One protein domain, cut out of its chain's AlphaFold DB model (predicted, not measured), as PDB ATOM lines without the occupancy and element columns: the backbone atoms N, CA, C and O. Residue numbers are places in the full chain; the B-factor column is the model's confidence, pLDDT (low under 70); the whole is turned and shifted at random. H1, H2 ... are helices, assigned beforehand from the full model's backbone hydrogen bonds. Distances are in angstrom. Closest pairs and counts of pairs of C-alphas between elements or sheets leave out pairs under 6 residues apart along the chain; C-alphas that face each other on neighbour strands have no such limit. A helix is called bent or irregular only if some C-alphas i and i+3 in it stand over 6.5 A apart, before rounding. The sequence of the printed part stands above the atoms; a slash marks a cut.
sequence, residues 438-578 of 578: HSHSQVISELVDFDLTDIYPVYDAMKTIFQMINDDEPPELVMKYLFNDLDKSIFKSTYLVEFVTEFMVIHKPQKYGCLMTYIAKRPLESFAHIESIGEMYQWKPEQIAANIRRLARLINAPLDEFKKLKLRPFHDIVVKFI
ATOM      1  N   HIS A 438     258.371  84.462 168.633       88.56
ATOM      2  CA  HIS A 438     258.838  83.264 169.332       88.56
ATOM      3  C   HIS A 438     260.312  83.389 169.744       88.56
ATOM      4  O   HIS A 438     261.059  84.196 169.192       88.56
ATOM      5  N   SER A 439     260.728  82.555 170.702       89.12
ATOM      6  CA  SER A 439     262.133  82.341 171.071       89.12
ATOM      7  C   SER A 439     262.583  80.965 170.596       89.12
ATOM      8  O   SER A 439     261.934  79.955 170.874       89.12
ATOM      9  N   HIS A 440     263.715  80.909 169.897       91.62
ATOM     10  CA  HIS A 440     264.319  79.640 169.510       91.62
ATOM     11  C   HIS A 440     264.912  78.920 170.718       91.62
ATOM     12  O   HIS A 440     264.789  77.701 170.795       91.62
ATOM     13  N   SER A 441     265.482  79.649 171.685       88.25
ATOM     14  CA  SER A 441     266.026  79.039 172.909       88.25
ATOM     15  C   SER A 441     264.948  78.319 173.720       88.25
ATOM     16  O   SER A 441     265.203  77.239 174.244       88.25
ATOM     17  N   GLN A 442     263.735  78.879 173.792       84.94
ATOM     18  CA  GLN A 442     262.592  78.227 174.437       84.94
ATOM     19  C   GLN A 442     262.183  76.951 173.701       84.94
ATOM     20  O   GLN A 442     262.027  75.914 174.334       84.94
ATOM     21  N   VAL A 443     262.062  77.002 172.369       89.31
ATOM     22  CA  VAL A 443     261.704  75.814 171.578       89.31
ATOM     23  C   VAL A 443     262.752  74.709 171.742       89.31
ATOM     24  O   VAL A 443     262.382  73.560 171.947       89.31
ATOM     25  N   ILE A 444     264.046  75.043 171.708       90.19
ATOM     26  CA  ILE A 444     265.130  74.073 171.937       90.19
ATOM     27  C   ILE A 444     265.039  73.483 173.339       90.19
ATOM     28  O   ILE A 444     265.130  72.273 173.475       90.19
ATOM     29  N   SER A 445     264.865  74.324 174.364       85.00
ATOM     30  CA  SER A 445     264.765  73.891 175.762       85.00
ATOM     31  C   SER A 445     263.666  72.844 175.934       85.00
ATOM     32  O   SER A 445     263.927  71.759 176.441       85.00
ATOM     33  N   GLU A 446     262.471  73.114 175.402       85.12
ATOM     34  CA  GLU A 446     261.374  72.147 175.449       85.12
ATOM     35  C   GLU A 446     261.681  70.894 174.615       85.12
ATOM     36  O   GLU A 446     261.524  69.787 175.108       85.12
ATOM     37  N   LEU A 447     262.192  71.012 173.386       86.88
ATOM     38  CA  LEU A 447     262.519  69.827 172.577       86.88
ATOM     39  C   LEU A 447     263.603  68.939 173.212       86.88
ATOM     40  O   LEU A 447     263.557  67.724 173.037       86.88
ATOM     41  N   VAL A 448     264.579  69.522 173.913       85.81
ATOM     42  CA  VAL A 448     265.648  68.782 174.604       85.81
ATOM     43  C   VAL A 448     265.089  67.988 175.778       85.81
ATOM     44  O   VAL A 448     265.448  66.823 175.926       85.81
ATOM     45  N   ASP A 449     264.194  68.581 176.568       79.12
ATOM     46  CA  ASP A 449     263.617  67.929 177.749       79.12
ATOM     47  C   ASP A 449     262.826  66.657 177.407       79.12
ATOM     48  O   ASP A 449     262.714  65.755 178.237       79.12
ATOM     49  N   PHE A 450     262.313  66.569 176.176       77.88
ATOM     50  CA  PHE A 450     261.552  65.420 175.680       77.88
ATOM     51  C   PHE A 450     262.317  64.559 174.662       77.88
ATOM     52  O   PHE A 450     261.736  63.636 174.100       77.88
ATOM     53  N   ASP A 451     263.604  64.836 174.426       84.12
ATOM     54  CA  ASP A 451     264.451  64.122 173.455       84.12
ATOM     55  C   ASP A 451     263.886  64.125 172.013       84.12
ATOM     56  O   ASP A 451     263.920  63.138 171.281       84.12
ATOM     57  N   LEU A 452     263.329  65.268 171.592       86.94
ATOM     58  CA  LEU A 452     262.647  65.455 170.299       86.94
ATOM     59  C   LEU A 452     263.432  66.323 169.303       86.94
ATOM     60  O   LEU A 452     262.936  66.627 168.214       86.94
ATOM     61  N   THR A 453     264.643  66.764 169.651       87.56
ATOM     62  CA  THR A 453     265.433  67.692 168.819       87.56
ATOM     63  C   THR A 453     265.787  67.126 167.453       87.56
ATOM     64  O   THR A 453     265.786  67.856 166.461       87.56
ATOM     65  N   ASP A 454     266.008  65.819 167.388       86.12
ATOM     66  CA  ASP A 454     266.551  65.119 166.225       86.12
ATOM     67  C   ASP A 454     265.537  65.052 165.067       86.12
ATOM     68  O   ASP A 454     265.894  64.830 163.910       86.12
ATOM     69  N   ILE A 455     264.259  65.326 165.358       88.31
ATOM     70  CA  ILE A 455     263.188  65.475 164.364       88.31
ATOM     71  C   ILE A 455     263.451  66.688 163.459       88.31
ATOM     72  O   ILE A 455     263.084  66.687 162.279       88.31
ATOM     73  N   TYR A 456     264.094  67.725 164.001       91.94
ATOM     74  CA  TYR A 456     264.325  68.998 163.333       91.94
ATOM     75  C   TYR A 456     265.825  69.292 163.244       91.94
ATOM     76  O   TYR A 456     266.384  69.884 164.167       91.94
ATOM     77  N   PRO A 457     266.476  69.011 162.097       91.44
ATOM     78  CA  PRO A 457     267.926  69.164 161.952       91.44
ATOM     79  C   PRO A 457     268.458  70.560 162.305       91.44
ATOM     80  O   PRO A 457     269.578  70.712 162.782       91.44
ATOM     81  N   VAL A 458     267.651  71.606 162.085       93.25
ATOM     82  CA  VAL A 458     268.030  72.972 162.464       93.25
ATOM     83  C   VAL A 458     268.067  73.162 163.986       93.25
ATOM     84  O   VAL A 458     268.968  73.831 164.477       93.25
ATOM     85  N   TYR A 459     267.131  72.568 164.730       94.25
ATOM     86  CA  TYR A 459     267.091  72.654 166.190       94.25
ATOM     87  C   TYR A 459     268.122  71.735 166.843       94.25
ATOM     88  O   TYR A 459     268.720  72.131 167.839       94.25
ATOM     89  N   ASP A 460     268.407  70.576 166.250       93.12
ATOM     90  CA  ASP A 460     269.529  69.724 166.655       93.12
ATOM     91  C   ASP A 460     270.886  70.448 166.511       93.12
ATOM     92  O   ASP A 460     271.707  70.477 167.433       93.12
ATOM     93  N   ALA A 461     271.082  71.175 165.406       94.75
ATOM     94  CA  ALA A 461     272.256  72.030 165.236       94.75
ATOM     95  C   ALA A 461     272.347  73.138 166.300       94.75
ATOM     96  O   ALA A 461     273.428  73.423 166.817       94.75
ATOM     97  N   MET A 462     271.220  73.766 166.652       95.19
ATOM     98  CA  MET A 462     271.187  74.785 167.705       95.19
ATOM     99  C   MET A 462     271.489  74.196 169.091       95.19
ATOM    100  O   MET A 462     272.264  74.794 169.835       95.19
ATOM    101  N   LYS A 463     270.927  73.020 169.418       94.12
ATOM    102  CA  LYS A 463     271.239  72.247 170.634       94.12
ATOM    103  C   LYS A 463     272.734  71.963 170.716       94.12
ATOM    104  O   LYS A 463     273.338  72.244 171.744       94.12
ATOM    105  N   THR A 464     273.335  71.488 169.625       94.12
ATOM    106  CA  THR A 464     274.773  71.197 169.560       94.12
ATOM    107  C   THR A 464     275.607  72.450 169.831       94.12
ATOM    108  O   THR A 464     276.494  72.424 170.677       94.12
ATOM    109  N   ILE A 465     275.297  73.581 169.183       92.38
ATOM    110  CA  ILE A 465     275.997  74.855 169.435       92.38
ATOM    111  C   ILE A 465     275.861  75.273 170.902       92.38
ATOM    112  O   ILE A 465     276.842  75.684 171.519       92.38
ATOM    113  N   PHE A 466     274.656  75.169 171.463       89.75
ATOM    114  CA  PHE A 466     274.398  75.506 172.858       89.75
ATOM    115  C   PHE A 466     275.204  74.617 173.819       89.75
ATOM    116  O   PHE A 466     275.829  75.132 174.743       89.75
ATOM    117  N   GLN A 467     275.242  73.305 173.571       90.06
ATOM    118  CA  GLN A 467     276.021  72.341 174.351       90.06
ATOM    119  C   GLN A 467     277.517  72.634 174.281       90.06
ATOM    120  O   GLN A 467     278.132  72.796 175.324       90.06
ATOM    121  N   MET A 468     278.078  72.832 173.082       91.94
ATOM    122  CA  MET A 468     279.495  73.189 172.929       91.94
ATOM    123  C   MET A 468     279.857  74.442 173.736       91.94
ATOM    124  O   MET A 468     280.914  74.507 174.352       91.94
ATOM    125  N   ILE A 469     278.978  75.446 173.750       87.69
ATOM    126  CA  ILE A 469     279.216  76.681 174.501       87.69
ATOM    127  C   ILE A 469     279.152  76.442 176.014       87.69
ATOM    128  O   ILE A 469     279.968  76.995 176.753       87.69
ATOM    129  N   ASN A 470     278.201  75.628 176.466       84.81
ATOM    130  CA  ASN A 470     278.036  75.274 177.873       84.81
ATOM    131  C   ASN A 470     279.151  74.380 178.412       84.81
ATOM    132  O   ASN A 470     279.556  74.553 179.559       84.81
ATOM    133  N   ASP A 471     279.668  73.488 177.574       88.94
ATOM    134  CA  ASP A 471     280.820  72.632 177.860       88.94
ATOM    135  C   ASP A 471     282.151  73.409 177.763       88.94
ATOM    136  O   ASP A 471     283.234  72.847 177.911       88.94
ATOM    137  N   ASP A 472     282.064  74.726 177.552       89.31
ATOM    138  CA  ASP A 472     283.170  75.671 177.437       89.31
ATOM    139  C   ASP A 472     284.175  75.339 176.316       89.31
ATOM    140  O   ASP A 472     285.364  75.676 176.390       89.31
ATOM    141  N   GLU A 473     283.695  74.721 175.236       93.94
ATOM    142  CA  GLU A 473     284.520  74.351 174.090       93.94
ATOM    143  C   GLU A 473     285.225  75.577 173.469       93.94
ATOM    144  O   GLU A 473     284.706  76.701 173.471       93.94
ATOM    145  N   PRO A 474     286.429  75.408 172.893       94.69
ATOM    146  CA  PRO A 474     287.127  76.487 172.206       94.69
ATOM    147  C   PRO A 474     286.255  77.154 171.122       94.69
ATOM    148  O   PRO A 474     285.647  76.450 170.305       94.69
ATOM    149  N   PRO A 475     286.220  78.500 171.031       93.81
ATOM    150  CA  PRO A 475     285.432  79.210 170.021       93.81
ATOM    151  C   PRO A 475     285.740  78.772 168.584       93.81
ATOM    152  O   PRO A 475     284.861  78.780 167.723       93.81
ATOM    153  N   GLU A 476     286.974  78.348 168.314       94.25
ATOM    154  CA  GLU A 476     287.404  77.808 167.027       94.25
ATOM    155  C   GLU A 476     286.659  76.520 166.655       94.25
ATOM    156  O   GLU A 476     286.370  76.315 165.476       94.25
ATOM    157  N   LEU A 477     286.323  75.669 167.632       95.06
ATOM    158  CA  LEU A 477     285.541  74.454 167.400       95.06
ATOM    159  C   LEU A 477     284.084  74.788 167.098       95.06
ATOM    160  O   LEU A 477     283.543  74.256 166.132       95.06
ATOM    161  N   VAL A 478     283.478  75.716 167.844       94.25
ATOM    162  CA  VAL A 478     282.108  76.187 167.567       94.25
ATOM    163  C   VAL A 478     282.023  76.779 166.158       94.25
ATOM    164  O   VAL A 478     281.109  76.484 165.389       94.25
ATOM    165  N   MET A 479     283.023  77.572 165.771       94.25
ATOM    166  CA  MET A 479     283.125  78.145 164.431       94.25
ATOM    167  C   MET A 479     283.369  77.079 163.359       94.25
ATOM    168  O   MET A 479     282.764  77.139 162.289       94.25
ATOM    169  N   LYS A 480     284.225  76.086 163.619       95.38
ATOM    170  CA  LYS A 480     284.427  74.958 162.703       95.38
ATOM    171  C   LYS A 480     283.112  74.213 162.475       95.38
ATOM    172  O   LYS A 480     282.761  73.998 161.318       95.38
ATOM    173  N   TYR A 481     282.379  73.901 163.541       95.88
ATOM    174  CA  TYR A 481     281.084  73.244 163.441       95.88
ATOM    175  C   TYR A 481     280.129  74.059 162.562       95.88
ATOM    176  O   TYR A 481     279.639  73.577 161.542       95.88
ATOM    177  N   LEU A 482     279.977  75.346 162.887       93.56
ATOM    178  CA  LEU A 482     279.074  76.259 162.196       93.56
ATOM    179  C   LEU A 482     279.407  76.430 160.703       93.56
ATOM    180  O   LEU A 482     278.497  76.455 159.881       93.56
ATOM    181  N   PHE A 483     280.684  76.566 160.330       92.56
ATOM    182  CA  PHE A 483     281.078  76.898 158.952       92.56
ATOM    183  C   PHE A 483     281.464  75.702 158.079       92.56
ATOM    184  O   PHE A 483     281.381  75.821 156.853       92.56
ATOM    185  N   ASN A 484     281.897  74.589 158.676       92.06
ATOM    186  CA  ASN A 484     282.457  73.455 157.938       92.06
ATOM    187  C   ASN A 484     281.654  72.166 158.115       92.06
ATOM    188  O   ASN A 484     281.573  71.399 157.156       92.06
ATOM    189  N   ASP A 485     281.080  71.934 159.299       93.25
ATOM    190  CA  ASP A 485     280.471  70.639 159.624       93.25
ATOM    191  C   ASP A 485     278.941  70.645 159.422       93.25
ATOM    192  O   ASP A 485     278.356  69.602 159.133       93.25
ATOM    193  N   LEU A 486     278.285  71.811 159.492       93.81
ATOM    194  CA  LEU A 486     276.847  71.943 159.229       93.81
ATOM    195  C   LEU A 486     276.472  71.807 157.748       93.81
ATOM    196  O   LEU A 486     277.130  72.337 156.845       93.81
ATOM    197  N   ASP A 487     275.312  71.189 157.501       93.81
ATOM    198  CA  ASP A 487     274.694  71.173 156.175       93.81
ATOM    199  C   ASP A 487     274.435  72.609 155.683       93.81
ATOM    200  O   ASP A 487     273.967  73.481 156.422       93.81
ATOM    201  N   LYS A 488     274.696  72.865 154.396       93.12
ATOM    202  CA  LYS A 488     274.520  74.188 153.774       93.12
ATOM    203  C   LYS A 488     273.095  74.727 153.884       93.12
ATOM    204  O   LYS A 488     272.921  75.944 153.853       93.12
ATOM    205  N   SER A 489     272.090  73.858 153.924       92.56
ATOM    206  CA  SER A 489     270.687  74.236 154.098       92.56
ATOM    207  C   SER A 489     270.431  74.761 155.513       92.56
ATOM    208  O   SER A 489     269.865  75.845 155.655       92.56
ATOM    209  N   ILE A 490     270.947  74.070 156.534       93.31
ATOM    210  CA  ILE A 490     270.865  74.463 157.947       93.31
ATOM    211  C   ILE A 490     271.654  75.753 158.183       93.31
ATOM    212  O   ILE A 490     271.118  76.713 158.729       93.31
ATOM    213  N   PHE A 491     272.884  75.827 157.671       93.31
ATOM    214  CA  PHE A 491     273.735  77.017 157.750       93.31
ATOM    215  C   PHE A 491     273.096  78.271 157.125       93.31
ATOM    216  O   PHE A 491     273.385  79.395 157.520       93.31
ATOM    217  N   LYS A 492     272.248  78.110 156.103       92.94
ATOM    218  CA  LYS A 492     271.549  79.232 155.449       92.94
ATOM    219  C   LYS A 492     270.183  79.536 156.062       92.94
ATOM    220  O   LYS A 492     269.537  80.491 155.615       92.94
ATOM    221  N   SER A 493     269.747  78.730 157.028       93.25
ATOM    222  CA  SER A 493     268.448  78.857 157.671       93.25
ATOM    223  C   SER A 493     268.341  80.181 158.418       93.25
ATOM    224  O   SER A 493     269.237  80.553 159.178       93.25
ATOM    225  N   THR A 494     267.219  80.874 158.225       93.62
ATOM    226  CA  THR A 494     266.892  82.073 159.004       93.62
ATOM    227  C   THR A 494     266.824  81.734 160.491       93.62
ATOM    228  O   THR A 494     267.451  82.427 161.279       93.62
ATOM    229  N   TYR A 495     266.221  80.599 160.858       94.19
ATOM    230  CA  TYR A 495     266.087  80.171 162.253       94.19
ATOM    231  C   TYR A 495     267.433  80.054 162.974       94.19
ATOM    232  O   TYR A 495     267.556  80.461 164.123       94.19
ATOM    233  N   LEU A 496     268.477  79.547 162.304       95.50
ATOM    234  CA  LEU A 496     269.807  79.450 162.912       95.50
ATOM    235  C   LEU A 496     270.425  80.834 163.158       95.50
ATOM    236  O   LEU A 496     271.050  81.057 164.190       95.50
ATOM    237  N   VAL A 497     270.247  81.775 162.227       96.12
ATOM    238  CA  VAL A 497     270.685  83.170 162.415       96.12
ATOM    239  C   VAL A 497     269.932  83.820 163.571       96.12
ATOM    240  O   VAL A 497     270.546  84.490 164.401       96.12
ATOM    241  N   GLU A 498     268.623  83.603 163.638       95.50
ATOM    242  CA  GLU A 498     267.747  84.089 164.700       95.50
ATOM    243  C   GLU A 498     268.186  83.564 166.070       95.50
ATOM    244  O   GLU A 498     268.479  84.367 166.952       95.50
ATOM    245  N   PHE A 499     268.387  82.252 166.209       95.31
ATOM    246  CA  PHE A 499     268.896  81.634 167.434       95.31
ATOM    247  C   PHE A 499     270.262  82.185 167.863       95.31
ATOM    248  O   PHE A 499     270.434  82.596 169.008       95.31
ATOM    249  N   VAL A 500     271.247  82.246 166.958       95.00
ATOM    250  CA  VAL A 500     272.576  82.779 167.309       95.00
ATOM    251  C   VAL A 500     272.473  84.260 167.702       95.00
ATOM    252  O   VAL A 500     273.167  84.713 168.611       95.00
ATOM    253  N   THR A 501     271.568  85.018 167.073       95.00
ATOM    254  CA  THR A 501     271.283  86.412 167.445       95.00
ATOM    255  C   THR A 501     270.673  86.507 168.840       95.00
ATOM    256  O   THR A 501     271.156  87.290 169.658       95.00
ATOM    257  N   GLU A 502     269.649  85.701 169.125       91.94
ATOM    258  CA  GLU A 502     269.024  85.574 170.442       91.94
ATOM    259  C   GLU A 502     270.081  85.295 171.508       91.94
ATOM    260  O   GLU A 502     270.194  86.024 172.495       91.94
ATOM    261  N   PHE A 503     270.933  84.306 171.243       88.06
ATOM    262  CA  PHE A 503     271.989  83.885 172.142       88.06
ATOM    263  C   PHE A 503     272.987  85.013 172.437       88.06
ATOM    264  O   PHE A 503     273.261  85.337 173.595       88.06
ATOM    265  N   MET A 504     273.473  85.701 171.402       87.94
ATOM    266  CA  MET A 504     274.426  86.801 171.569       87.94
ATOM    267  C   MET A 504     273.825  88.030 172.261       87.94
ATOM    268  O   MET A 504     274.544  88.756 172.954       87.94
ATOM    269  N   VAL A 505     272.529  88.289 172.083       86.75
ATOM    270  CA  VAL A 505     271.857  89.474 172.637       86.75
ATOM    271  C   VAL A 505     271.382  89.242 174.070       86.75
ATOM    272  O   VAL A 505     271.532  90.143 174.900       86.75
ATOM    273  N   ILE A 506     270.842  88.060 174.374       80.88
ATOM    274  CA  ILE A 506     270.316  87.711 175.697       80.88
ATOM    275  C   ILE A 506     271.442  87.230 176.614       80.88
ATOM    276  O   ILE A 506     271.649  87.814 177.679       80.88
ATOM    277  N   HIS A 507     272.206  86.218 176.190       78.31
ATOM    278  CA  HIS A 507     273.213  85.570 177.039       78.31
ATOM    279  C   HIS A 507     274.558  86.304 177.050       78.31
ATOM    280  O   HIS A 507     275.285  86.237 178.036       78.31
ATOM    281  N   LYS A 508     274.877  87.062 175.990       80.38
ATOM    282  CA  LYS A 508     276.102  87.886 175.863       80.38
ATOM    283  C   LYS A 508     277.400  87.152 176.252       80.38
ATOM    284  O   LYS A 508     278.193  87.681 177.038       80.38
ATOM    285  N   PRO A 509     277.660  85.966 175.689       78.69
ATOM    286  CA  PRO A 509     278.820  85.171 176.053       78.69
ATOM    287  C   PRO A 509     280.102  85.810 175.481       78.69
ATOM    288  O   PRO A 509     280.367  85.744 174.280       78.69
ATOM    289  N   GLN A 510     280.907  86.467 176.326       81.88
ATOM    290  CA  GLN A 510     282.059  87.269 175.870       81.88
ATOM    291  C   GLN A 510     283.077  86.449 175.057       81.88
ATOM    292  O   GLN A 510     283.528  86.905 174.005       81.88
ATOM    293  N   LYS A 511     283.363  85.213 175.496       88.38
ATOM    294  CA  LYS A 511     284.279  84.261 174.844       88.38
ATOM    295  C   LYS A 511     283.873  83.913 173.402       88.38
ATOM    296  O   LYS A 511     284.731  83.679 172.557       88.38
ATOM    297  N   TYR A 512     282.581  83.961 173.082       89.00
ATOM    298  CA  TYR A 512     282.037  83.527 171.789       89.00
ATOM    299  C   TYR A 512     281.655  84.697 170.876       89.00
ATOM    300  O   TYR A 512     280.827  84.564 169.975       89.00
ATOM    301  N   GLY A 513     282.313  85.850 171.045       86.25
ATOM    302  CA  GLY A 513     282.161  87.003 170.150       86.25
ATOM    303  C   GLY A 513     282.414  86.682 168.667       86.25
ATOM    304  O   GLY A 513     281.894  87.378 167.797       86.25
ATOM    305  N   CYS A 514     283.137  85.601 168.359       85.81
ATOM    306  CA  CYS A 514     283.333  85.101 166.996       85.81
ATOM    307  C   CYS A 514     282.017  84.772 166.262       85.81
ATOM    308  O   CYS A 514     281.951  84.958 165.045       85.81
ATOM    309  N   LEU A 515     280.945  84.400 166.976       91.19
ATOM    310  CA  LEU A 515     279.617  84.139 166.405       91.19
ATOM    311  C   LEU A 515     279.009  85.376 165.722       91.19
ATOM    312  O   LEU A 515     278.195  85.250 164.806       91.19
ATOM    313  N   MET A 516     279.468  86.581 166.078       90.31
ATOM    314  CA  MET A 516     279.081  87.814 165.388       90.31
ATOM    315  C   MET A 516     279.460  87.795 163.904       90.31
ATOM    316  O   MET A 516     278.764  88.397 163.093       90.31
ATOM    317  N   THR A 517     280.518  87.075 163.518       91.00
ATOM    318  CA  THR A 517     280.918  86.940 162.105       91.00
ATOM    319  C   THR A 517     279.912  86.133 161.280       91.00
ATOM    320  O   THR A 517     279.804  86.340 160.071       91.00
ATOM    321  N   TYR A 518     279.155  85.236 161.919       93.38
ATOM    322  CA  TYR A 518     278.067  84.498 161.288       93.38
ATOM    323  C   TYR A 518     276.834  85.386 161.109       93.38
ATOM    324  O   TYR A 518     276.367  85.556 159.983       93.38
ATOM    325  N   ILE A 519     276.386  86.040 162.188       94.12
ATOM    326  CA  ILE A 519     275.277  87.013 162.184       94.12
ATOM    327  C   ILE A 519     275.533  88.137 161.161       94.12
ATOM    328  O   ILE A 519     274.634  88.527 160.418       94.12
ATOM    329  N   ALA A 520     276.779  88.610 161.035       93.25
ATOM    330  CA  ALA A 520     277.171  89.653 160.083       93.25
ATOM    331  C   ALA A 520     276.851  89.325 158.612       93.25
ATOM    332  O   ALA A 520     276.747  90.234 157.792       93.25
ATOM    333  N   LYS A 521     276.678  88.043 158.256       93.12
ATOM    334  CA  LYS A 521     276.299  87.628 156.894       93.12
ATOM    335  C   LYS A 521     274.815  87.852 156.586       93.12
ATOM    336  O   LYS A 521     274.444  87.831 155.414       93.12
ATOM    337  N   ARG A 522     273.975  88.012 157.614       94.94
ATOM    338  CA  ARG A 522     272.507  88.120 157.535       94.94
ATOM    339  C   ARG A 522     271.989  89.170 158.543       94.94
ATOM    340  O   ARG A 522     271.213  88.850 159.440       94.94
ATOM    341  N   PRO A 523     272.454  90.432 158.441       94.88
ATOM    342  CA  PRO A 523     272.205  91.445 159.467       94.88
ATOM    343  C   PRO A 523     270.728  91.841 159.575       94.88
ATOM    344  O   PRO A 523     270.262  92.146 160.669       94.88
ATOM    345  N   LEU A 524     269.982  91.831 158.464       95.25
ATOM    346  CA  LEU A 524     268.570  92.225 158.450       95.25
ATOM    347  C   LEU A 524     267.710  91.248 159.250       95.25
ATOM    348  O   LEU A 524     266.869  91.679 160.034       95.25
ATOM    349  N   GLU A 525     267.960  89.952 159.085       95.06
ATOM    350  CA  GLU A 525     267.302  88.886 159.834       95.06
ATOM    351  C   GLU A 525     267.604  89.002 161.328       95.06
ATOM    352  O   GLU A 525     266.692  88.956 162.147       95.06
ATOM    353  N   SER A 526     268.861  89.255 161.691       95.56
ATOM    354  CA  SER A 526     269.246  89.467 163.087       95.56
ATOM    355  C   SER A 526     268.570  90.687 163.711       95.56
ATOM    356  O   SER A 526     268.068  90.613 164.831       95.56
ATOM    357  N   PHE A 527     268.512  91.820 163.008       96.19
ATOM    358  CA  PHE A 527     267.832  93.008 163.529       96.19
ATOM    359  C   PHE A 527     266.326  92.788 163.681       96.19
ATOM    360  O   PHE A 527     265.767  93.161 164.712       96.19
ATOM    361  N   ALA A 528     265.691  92.142 162.698       94.75
ATOM    362  CA  ALA A 528     264.278  91.779 162.761       94.75
ATOM    363  C   ALA A 528     263.993  90.862 163.959       94.75
ATOM    364  O   ALA A 528     263.020  91.063 164.684       94.75
ATOM    365  N   HIS A 529     264.885  89.908 164.226       94.62
ATOM    366  CA  HIS A 529     264.724  88.991 165.344       94.62
ATOM    367  C   HIS A 529     264.923  89.662 166.711       94.62
ATOM    368  O   HIS A 529     264.200  89.348 167.654       94.62
ATOM    369  N   ILE A 530     265.823  90.650 166.828       94.31
ATOM    370  CA  ILE A 530     265.925  91.476 168.047       94.31
ATOM    371  C   ILE A 530     264.603  92.194 168.334       94.31
ATOM    372  O   ILE A 530     264.226  92.313 169.500       94.31
ATOM    373  N   GLU A 531     263.889  92.662 167.305       93.50
ATOM    374  CA  GLU A 531     262.547  93.219 167.501       93.50
ATOM    375  C   GLU A 531     261.555  92.161 167.983       93.50
ATOM    376  O   GLU A 531     260.817  92.446 168.919       93.50
ATOM    377  N   SER A 532     261.560  90.953 167.401       91.19
ATOM    378  CA  SER A 532     260.685  89.845 167.833       91.19
ATOM    379  C   SER A 532     260.893  89.486 169.300       91.19
ATOM    380  O   SER A 532     259.942  89.469 170.076       91.19
ATOM    381  N   ILE A 533     262.146  89.270 169.697       89.12
ATOM    382  CA  ILE A 533     262.528  88.970 171.079       89.12
ATOM    383  C   ILE A 533     262.164  90.134 171.997       89.12
ATOM    384  O   ILE A 533     261.589  89.934 173.064       89.12
ATOM    385  N   GLY A 534     262.496  91.363 171.597       88.25
ATOM    386  CA  GLY A 534     262.225  92.548 172.396       88.25
ATOM    387  C   GLY A 534     260.735  92.766 172.633       88.25
ATOM    388  O   GLY A 534     260.343  93.093 173.748       88.25
ATOM    389  N   GLU A 535     259.903  92.544 171.617       89.12
ATOM    390  CA  GLU A 535     258.444  92.595 171.724       89.12
ATOM    391  C   GLU A 535     257.918  91.481 172.643       89.12
ATOM    392  O   GLU A 535     257.147  91.760 173.563       89.12
ATOM    393  N   MET A 536     258.410  90.248 172.476       85.50
ATOM    394  CA  MET A 536     258.045  89.094 173.306       85.50
ATOM    395  C   MET A 536     258.375  89.311 174.795       85.50
ATOM    396  O   MET A 536     257.534  89.069 175.658       85.50
ATOM    397  N   TYR A 537     259.567  89.833 175.105       82.50
ATOM    398  CA  TYR A 537     260.000  90.160 176.472       82.50
ATOM    399  C   TYR A 537     259.562  91.557 176.946       82.50
ATOM    400  O   TYR A 537     260.030  92.032 177.986       82.50
ATOM    401  N   GLN A 538     258.673  92.230 176.206       88.25
ATOM    402  CA  GLN A 538     258.097  93.532 176.562       88.25
ATOM    403  C   GLN A 538     259.145  94.634 176.822       88.25
ATOM    404  O   GLN A 538     258.971  95.508 177.679       88.25
ATOM    405  N   TRP A 539     260.257  94.613 176.087       87.62
ATOM    406  CA  TRP A 539     261.246  95.685 176.117       87.62
ATOM    407  C   TRP A 539     260.644  96.973 175.567       87.62
ATOM    408  O   TRP A 539     259.851  96.978 174.623       87.62
ATOM    409  N   LYS A 540     261.065  98.106 176.130       91.38
ATOM    410  CA  LYS A 540     260.671  99.400 175.580       91.38
ATOM    411  C   LYS A 540     261.265  99.567 174.175       91.38
ATOM    412  O   LYS A 540     262.417  99.168 173.970       91.38
ATOM    413  N   PRO A 541     260.561 100.214 173.230       93.06
ATOM    414  CA  PRO A 541     261.073 100.427 171.875       93.06
ATOM    415  C   PRO A 541     262.477 101.051 171.827       93.06
ATOM    416  O   PRO A 541     263.300 100.663 171.001       93.06
ATOM    417  N   GLU A 542     262.807 101.953 172.759       90.88
ATOM    418  CA  GLU A 542     264.133 102.572 172.870       90.88
ATOM    419  C   GLU A 542     265.235 101.561 173.216       90.88
ATOM    420  O   GLU A 542     266.373 101.695 172.760       90.88
ATOM    421  N   GLN A 543     264.912 100.554 174.030       88.12
ATOM    422  CA  GLN A 543     265.839  99.494 174.430       88.12
ATOM    423  C   GLN A 543     266.105  98.545 173.263       88.12
ATOM    424  O   GLN A 543     267.254  98.184 173.011       88.12
ATOM    425  N   ILE A 544     265.057  98.189 172.519       92.06
ATOM    426  CA  ILE A 544     265.165  97.383 171.298       92.06
ATOM    427  C   ILE A 544     266.046  98.117 170.281       92.06
ATOM    428  O   ILE A 544     267.060  97.580 169.836       92.06
ATOM    429  N   ALA A 545     265.753  99.394 170.022       92.75
ATOM    430  CA  ALA A 545     266.547 100.241 169.139       92.75
ATOM    431  C   ALA A 545     268.011 100.382 169.597       92.75
ATOM    432  O   ALA A 545     268.923 100.430 168.770       92.75
ATOM    433  N   ALA A 546     268.271 100.450 170.907       92.31
ATOM    434  CA  ALA A 546     269.629 100.484 171.445       92.31
ATOM    435  C   ALA A 546     270.385  99.165 171.202       92.31
ATOM    436  O   ALA A 546     271.552  99.209 170.804       92.31
ATOM    437  N   ASN A 547     269.735  98.011 171.385       91.75
ATOM    438  CA  ASN A 547     270.324  96.704 171.078       91.75
ATOM    439  C   ASN A 547     270.604  96.548 169.577       91.75
ATOM    440  O   ASN A 547     271.702  96.130 169.215       91.75
ATOM    441  N   ILE A 548     269.681  96.978 168.709       95.62
ATOM    442  CA  ILE A 548     269.875  96.977 167.249       95.62
ATOM    443  C   ILE A 548     271.056  97.872 166.858       95.62
ATOM    444  O   ILE A 548     271.968  97.420 166.171       95.62
ATOM    445  N   ARG A 549     271.114  99.119 167.354       93.94
ATOM    446  CA  ARG A 549     272.244 100.032 167.095       93.94
ATOM    447  C   ARG A 549     273.571  99.465 167.595       93.94
ATOM    448  O   ARG A 549     274.596  99.643 166.937       93.94
ATOM    449  N   ARG A 550     273.572  98.799 168.752       91.31
ATOM    450  CA  ARG A 550     274.766  98.148 169.301       91.31
ATOM    451  C   ARG A 550     275.222  97.001 168.406       91.31
ATOM    452  O   ARG A 550     276.394  96.978 168.048       91.31
ATOM    453  N   LEU A 551     274.320  96.092 168.032       92.19
ATOM    454  CA  LEU A 551     274.665  94.970 167.163       92.19
ATOM    455  C   LEU A 551     275.167  95.472 165.806       92.19
ATOM    456  O   LEU A 551     276.231  95.050 165.372       92.19
ATOM    457  N   ALA A 552     274.477  96.440 165.197       94.06
ATOM    458  CA  ALA A 552     274.861  97.034 163.918       94.06
ATOM    459  C   ALA A 552     276.280  97.616 163.922       94.06
ATOM    460  O   ALA A 552     277.025  97.420 162.967       94.06
ATOM    461  N   ARG A 553     276.687  98.274 165.019       92.31
ATOM    462  CA  ARG A 553     278.073  98.741 165.199       92.31
ATOM    463  C   ARG A 553     279.064  97.586 165.301       92.31
ATOM    464  O   ARG A 553     280.131  97.671 164.706       92.31
ATOM    465  N   LEU A 554     278.725  96.531 166.042       88.94
ATOM    466  CA  LEU A 554     279.607  95.375 166.241       88.94
ATOM    467  C   LEU A 554     279.839  94.587 164.945       88.94
ATOM    468  O   LEU A 554     280.955  94.138 164.708       88.94
ATOM    469  N   ILE A 555     278.815  94.453 164.099       92.56
ATOM    470  CA  ILE A 555     278.903  93.719 162.824       92.56
ATOM    471  C   ILE A 555     279.151  94.624 161.607       92.56
ATOM    472  O   ILE A 555     279.162  94.140 160.479       92.56
ATOM    473  N   ASN A 556     279.343  95.930 161.827       92.06
ATOM    474  CA  ASN A 556     279.532  96.953 160.792       92.06
ATOM    475  C   ASN A 556     278.458  96.923 159.681       92.06
ATOM    476  O   ASN A 556     278.772  97.008 158.493       92.06
ATOM    477  N   ALA A 557     277.187  96.787 160.066       93.44
ATOM    478  CA  ALA A 557     276.065  96.735 159.132       93.44
ATOM    479  C   ALA A 557     275.266  98.053 159.126       93.44
ATOM    480  O   ALA A 557     274.966  98.598 160.194       93.44
ATOM    481  N   PRO A 558     274.893  98.578 157.942       93.50
ATOM    482  CA  PRO A 558     274.070  99.776 157.841       93.50
ATOM    483  C   PRO A 558     272.627  99.496 158.284       93.50
ATOM    484  O   PRO A 558     272.091  98.410 158.073       93.50
ATOM    485  N   LEU A 559     271.972 100.507 158.859       95.25
ATOM    486  CA  LEU A 559     270.580 100.407 159.325       95.25
ATOM    487  C   LEU A 559     269.557 100.922 158.302       95.25
ATOM    488  O   LEU A 559     268.359 100.771 158.514       95.25
ATOM    489  N   ASP A 560     269.995 101.511 157.188       94.69
ATOM    490  CA  ASP A 560     269.096 102.140 156.209       94.69
ATOM    491  C   ASP A 560     268.159 101.146 155.520       94.69
ATOM    492  O   ASP A 560     267.017 101.487 155.213       94.69
ATOM    493  N   GLU A 561     268.637  99.932 155.254       91.69
ATOM    494  CA  GLU A 561     267.814  98.865 154.680       91.69
ATOM    495  C   GLU A 561     266.827  98.321 155.709       91.69
ATOM    496  O   GLU A 561     265.653  98.154 155.391       91.69
ATOM    497  N   PHE A 562     267.272  98.156 156.957       93.56
ATOM    498  CA  PHE A 562     266.421  97.723 158.060       93.56
ATOM    499  C   PHE A 562     265.247  98.680 158.292       93.56
ATOM    500  O   PHE A 562     264.107  98.239 158.338       93.56
ATOM    501  N   LYS A 563     265.501  99.996 158.324       93.25
ATOM    502  CA  LYS A 563     264.472 101.041 158.505       93.25
ATOM    503  C   LYS A 563     263.393 101.066 157.414       93.25
ATOM    504  O   LYS A 563     262.368 101.716 157.588       93.25
ATOM    505  N   LYS A 564     263.653 100.452 156.255       92.94
ATOM    506  CA  LYS A 564     262.722 100.397 155.116       92.94
ATOM    507  C   LYS A 564     261.896  99.114 155.097       92.94
ATOM    508  O   LYS A 564     261.012  98.995 154.242       92.94
ATOM    509  N   LEU A 565     262.198  98.154 155.970       90.19
ATOM    510  CA  LEU A 565     261.449  96.910 156.046       90.19
ATOM    511  C   LEU A 565     260.016  97.190 156.504       90.19
ATOM    512  O   LEU A 565     259.729  98.126 157.242       90.19
ATOM    513  N   LYS A 566     259.092  96.360 156.032       86.69
ATOM    514  CA  LYS A 566     257.698  96.364 156.478       86.69
ATOM    515  C   LYS A 566     257.439  95.040 157.168       86.69
ATOM    516  O   LYS A 566     256.948  94.112 156.534       86.69
ATOM    517  N   LEU A 567     257.868  94.951 158.425       82.31
ATOM    518  CA  LEU A 567     257.759  93.731 159.225       82.31
ATOM    519  C   LEU A 567     256.396  93.672 159.921       82.31
ATOM    520  O   LEU A 567     255.481  93.004 159.452       82.31
ATOM    521  N   ARG A 568     256.244  94.421 161.016       84.25
ATOM    522  CA  ARG A 568     255.053  94.443 161.879       84.25
ATOM    523  C   ARG A 568     254.699  95.882 162.262       84.25
ATOM    524  O   ARG A 568     255.583  96.733 162.217       84.25
ATOM    525  N   PRO A 569     253.468  96.176 162.723       86.19
ATOM    526  CA  PRO A 569     253.114  97.511 163.222       86.19
ATOM    527  C   PRO A 569     254.068  98.036 164.310       86.19
ATOM    528  O   PRO A 569     254.283  99.241 164.424       86.19
ATOM    529  N   PHE A 570     254.668  97.131 165.089       89.50
ATOM    530  CA  PHE A 570     255.649  97.460 166.118       89.50
ATOM    531  C   PHE A 570     256.992  97.974 165.557       89.50
ATOM    532  O   PHE A 570     257.624  98.829 166.178       89.50
ATOM    533  N   HIS A 571     257.382  97.555 164.348       92.88
ATOM    534  CA  HIS A 571     258.613  97.989 163.672       92.88
ATOM    535  C   HIS A 571     258.660  99.513 163.484       92.88
ATOM    536  O   HIS A 571     259.635 100.167 163.848       92.88
ATOM    537  N   ASP A 572     257.556 100.114 163.023       92.81
ATOM    538  CA  ASP A 572     257.448 101.566 162.815       92.81
ATOM    539  C   ASP A 572     257.626 102.368 164.116       92.81
ATOM    540  O   ASP A 572     257.958 103.558 164.089       92.81
ATOM    541  N   ILE A 573     257.383 101.746 165.274       93.81
ATOM    542  CA  ILE A 573     257.610 102.356 166.585       93.81
ATOM    543  C   ILE A 573     259.098 102.290 166.934       93.81
ATOM    544  O   ILE A 573     259.667 103.312 167.315       93.81
ATOM    545  N   VAL A 574     259.735 101.126 166.775       93.81
ATOM    546  CA  VAL A 574     261.164 100.925 167.064       93.81
ATOM    547  C   VAL A 574     262.039 101.795 166.158       93.81
ATOM    548  O   VAL A 574     262.943 102.472 166.649       93.81
ATOM    549  N   VAL A 575     261.724 101.871 164.860       94.62
ATOM    550  CA  VAL A 575     262.468 102.665 163.864       94.62
ATOM    551  C   VAL A 575     262.553 104.148 164.227       94.62
ATOM    552  O   VAL A 575     263.560 104.780 163.926       94.62
ATOM    553  N   LYS A 576     261.569 104.718 164.938       94.31
ATOM    554  CA  LYS A 576     261.628 106.122 165.403       94.31
ATOM    555  C   LYS A 576     262.773 106.387 166.385       94.31
ATOM    556  O   LYS A 576     263.157 107.541 166.565       94.31
ATOM    557  N   PHE A 577     263.297 105.341 167.022       92.88
ATOM    558  CA  PHE A 577     264.383 105.407 168.001       92.88
ATOM    559  C   PHE A 577     265.739 104.927 167.453       92.88
ATOM    560  O   PHE A 577     266.736 104.931 168.189       92.88
ATOM    561  N   ILE A 578     265.784 104.515 166.180       89.06
ATOM    562  CA  ILE A 578     266.992 104.136 165.430       89.06
ATOM    563  C   ILE A 578     267.395 105.284 164.510       89.06
ATOM    564  O   ILE A 578     268.610 105.553 164.378       89.06
TER     565      ILE A 578
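Overview. This is residues 438 to 578 of the 578 residues of the protein "MIF4G domain containing protein" of Trichomonas vaginalis (UniProt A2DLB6). Three helical hairpins stand one after another along the longest axis, H2 with H3 at one end, H5 with H6 in the middle and H7 with H8 beyond them. The first two make an up-and-down bundle of four helices; H7 crosses H5 steeply, H1 lies across H2 and H5, and the long stretch 555 to 570 runs along the far side of H7 and H8 to little H9. The printed part has 141 residues with nine named helices, H1 to H9 in chain order, and no named strand: all helix. It is compact, with a radius of gyration of the C-alphas of 15.1 A, and spans 41 by 30 by 26 A.

Arrangement. H1, residues 440 to 449, touches H2, residues 457 to 470, about perpendicular at 88 degrees; the closest C-alphas are those of Ile 444 and Tyr 459, 6.2 A apart. H2 forms a hairpin with H3, residues 475 to 485, at a shallow tilt of 16 degrees, closest at Ile 465 and Val 478, C-alphas 6.5 A apart. H4, residues 488 to 491, only just touches H2, with 3 pairs of C-alphas within 8 A, the closest Val 458 and Ile 490 at 5.5 A. H5, residues 494 to 506, touches H2 at a shallow tilt of 25 degrees, the same way, with C-alphas of Val 458 and Leu 496 closest at 6.7 A. H5 and H6, residues 510 to 519, form a hairpin, closest at the C-alphas of Val 497 and Ile 519, 6.0 A. H7, residues 523 to 536, touches H5 at a steep tilt of 62 degrees, closest at the C-alphas of Thr 501 and Ser 526, 5.7 A. H7 and H8, residues 541 to 554, form a hairpin at 28 degrees, closest at the C-alphas of Gly 534 and Ile 544, 5.8 A. H9, residues 571 to 575, touches H8, C-alphas of Pro 541 and Val 574 being closest at 4.8 A. H1 and H9 are apart. Every O i to N i+4 pair is within hydrogen-bond range in H1, H2, H3, H5, H7, H8 and H9; H6 has 1 of 6, beside 6 of 7 O i to N i+3 pairs, and H4 is too short for an i+4 pair.

Along the chain. H1 begins at C-alpha 440, (264.319, 79.640, 169.510), and is 14.3 A long. H2 measures 19.8 A, H3 14.4 A, H5 17.9 A, H7 19.9 A and H8 20.0 A. H6, 15.3 A, is irregular: C-alphas 511 and 514 are 7.9 A apart. H4 and H9 are 4.9 A and 6.1 A; H9 ends at C-alpha 575, (262.468, 102.665, 163.864).

Size, cuts and confidence. The C-alphas of Asp 451 and Lys 576 are farthest apart, 42.9 A. The link from H8 to H9 is long, with 16 residues. The printed part has no cut, and no printed residue has a pLDDT under 70.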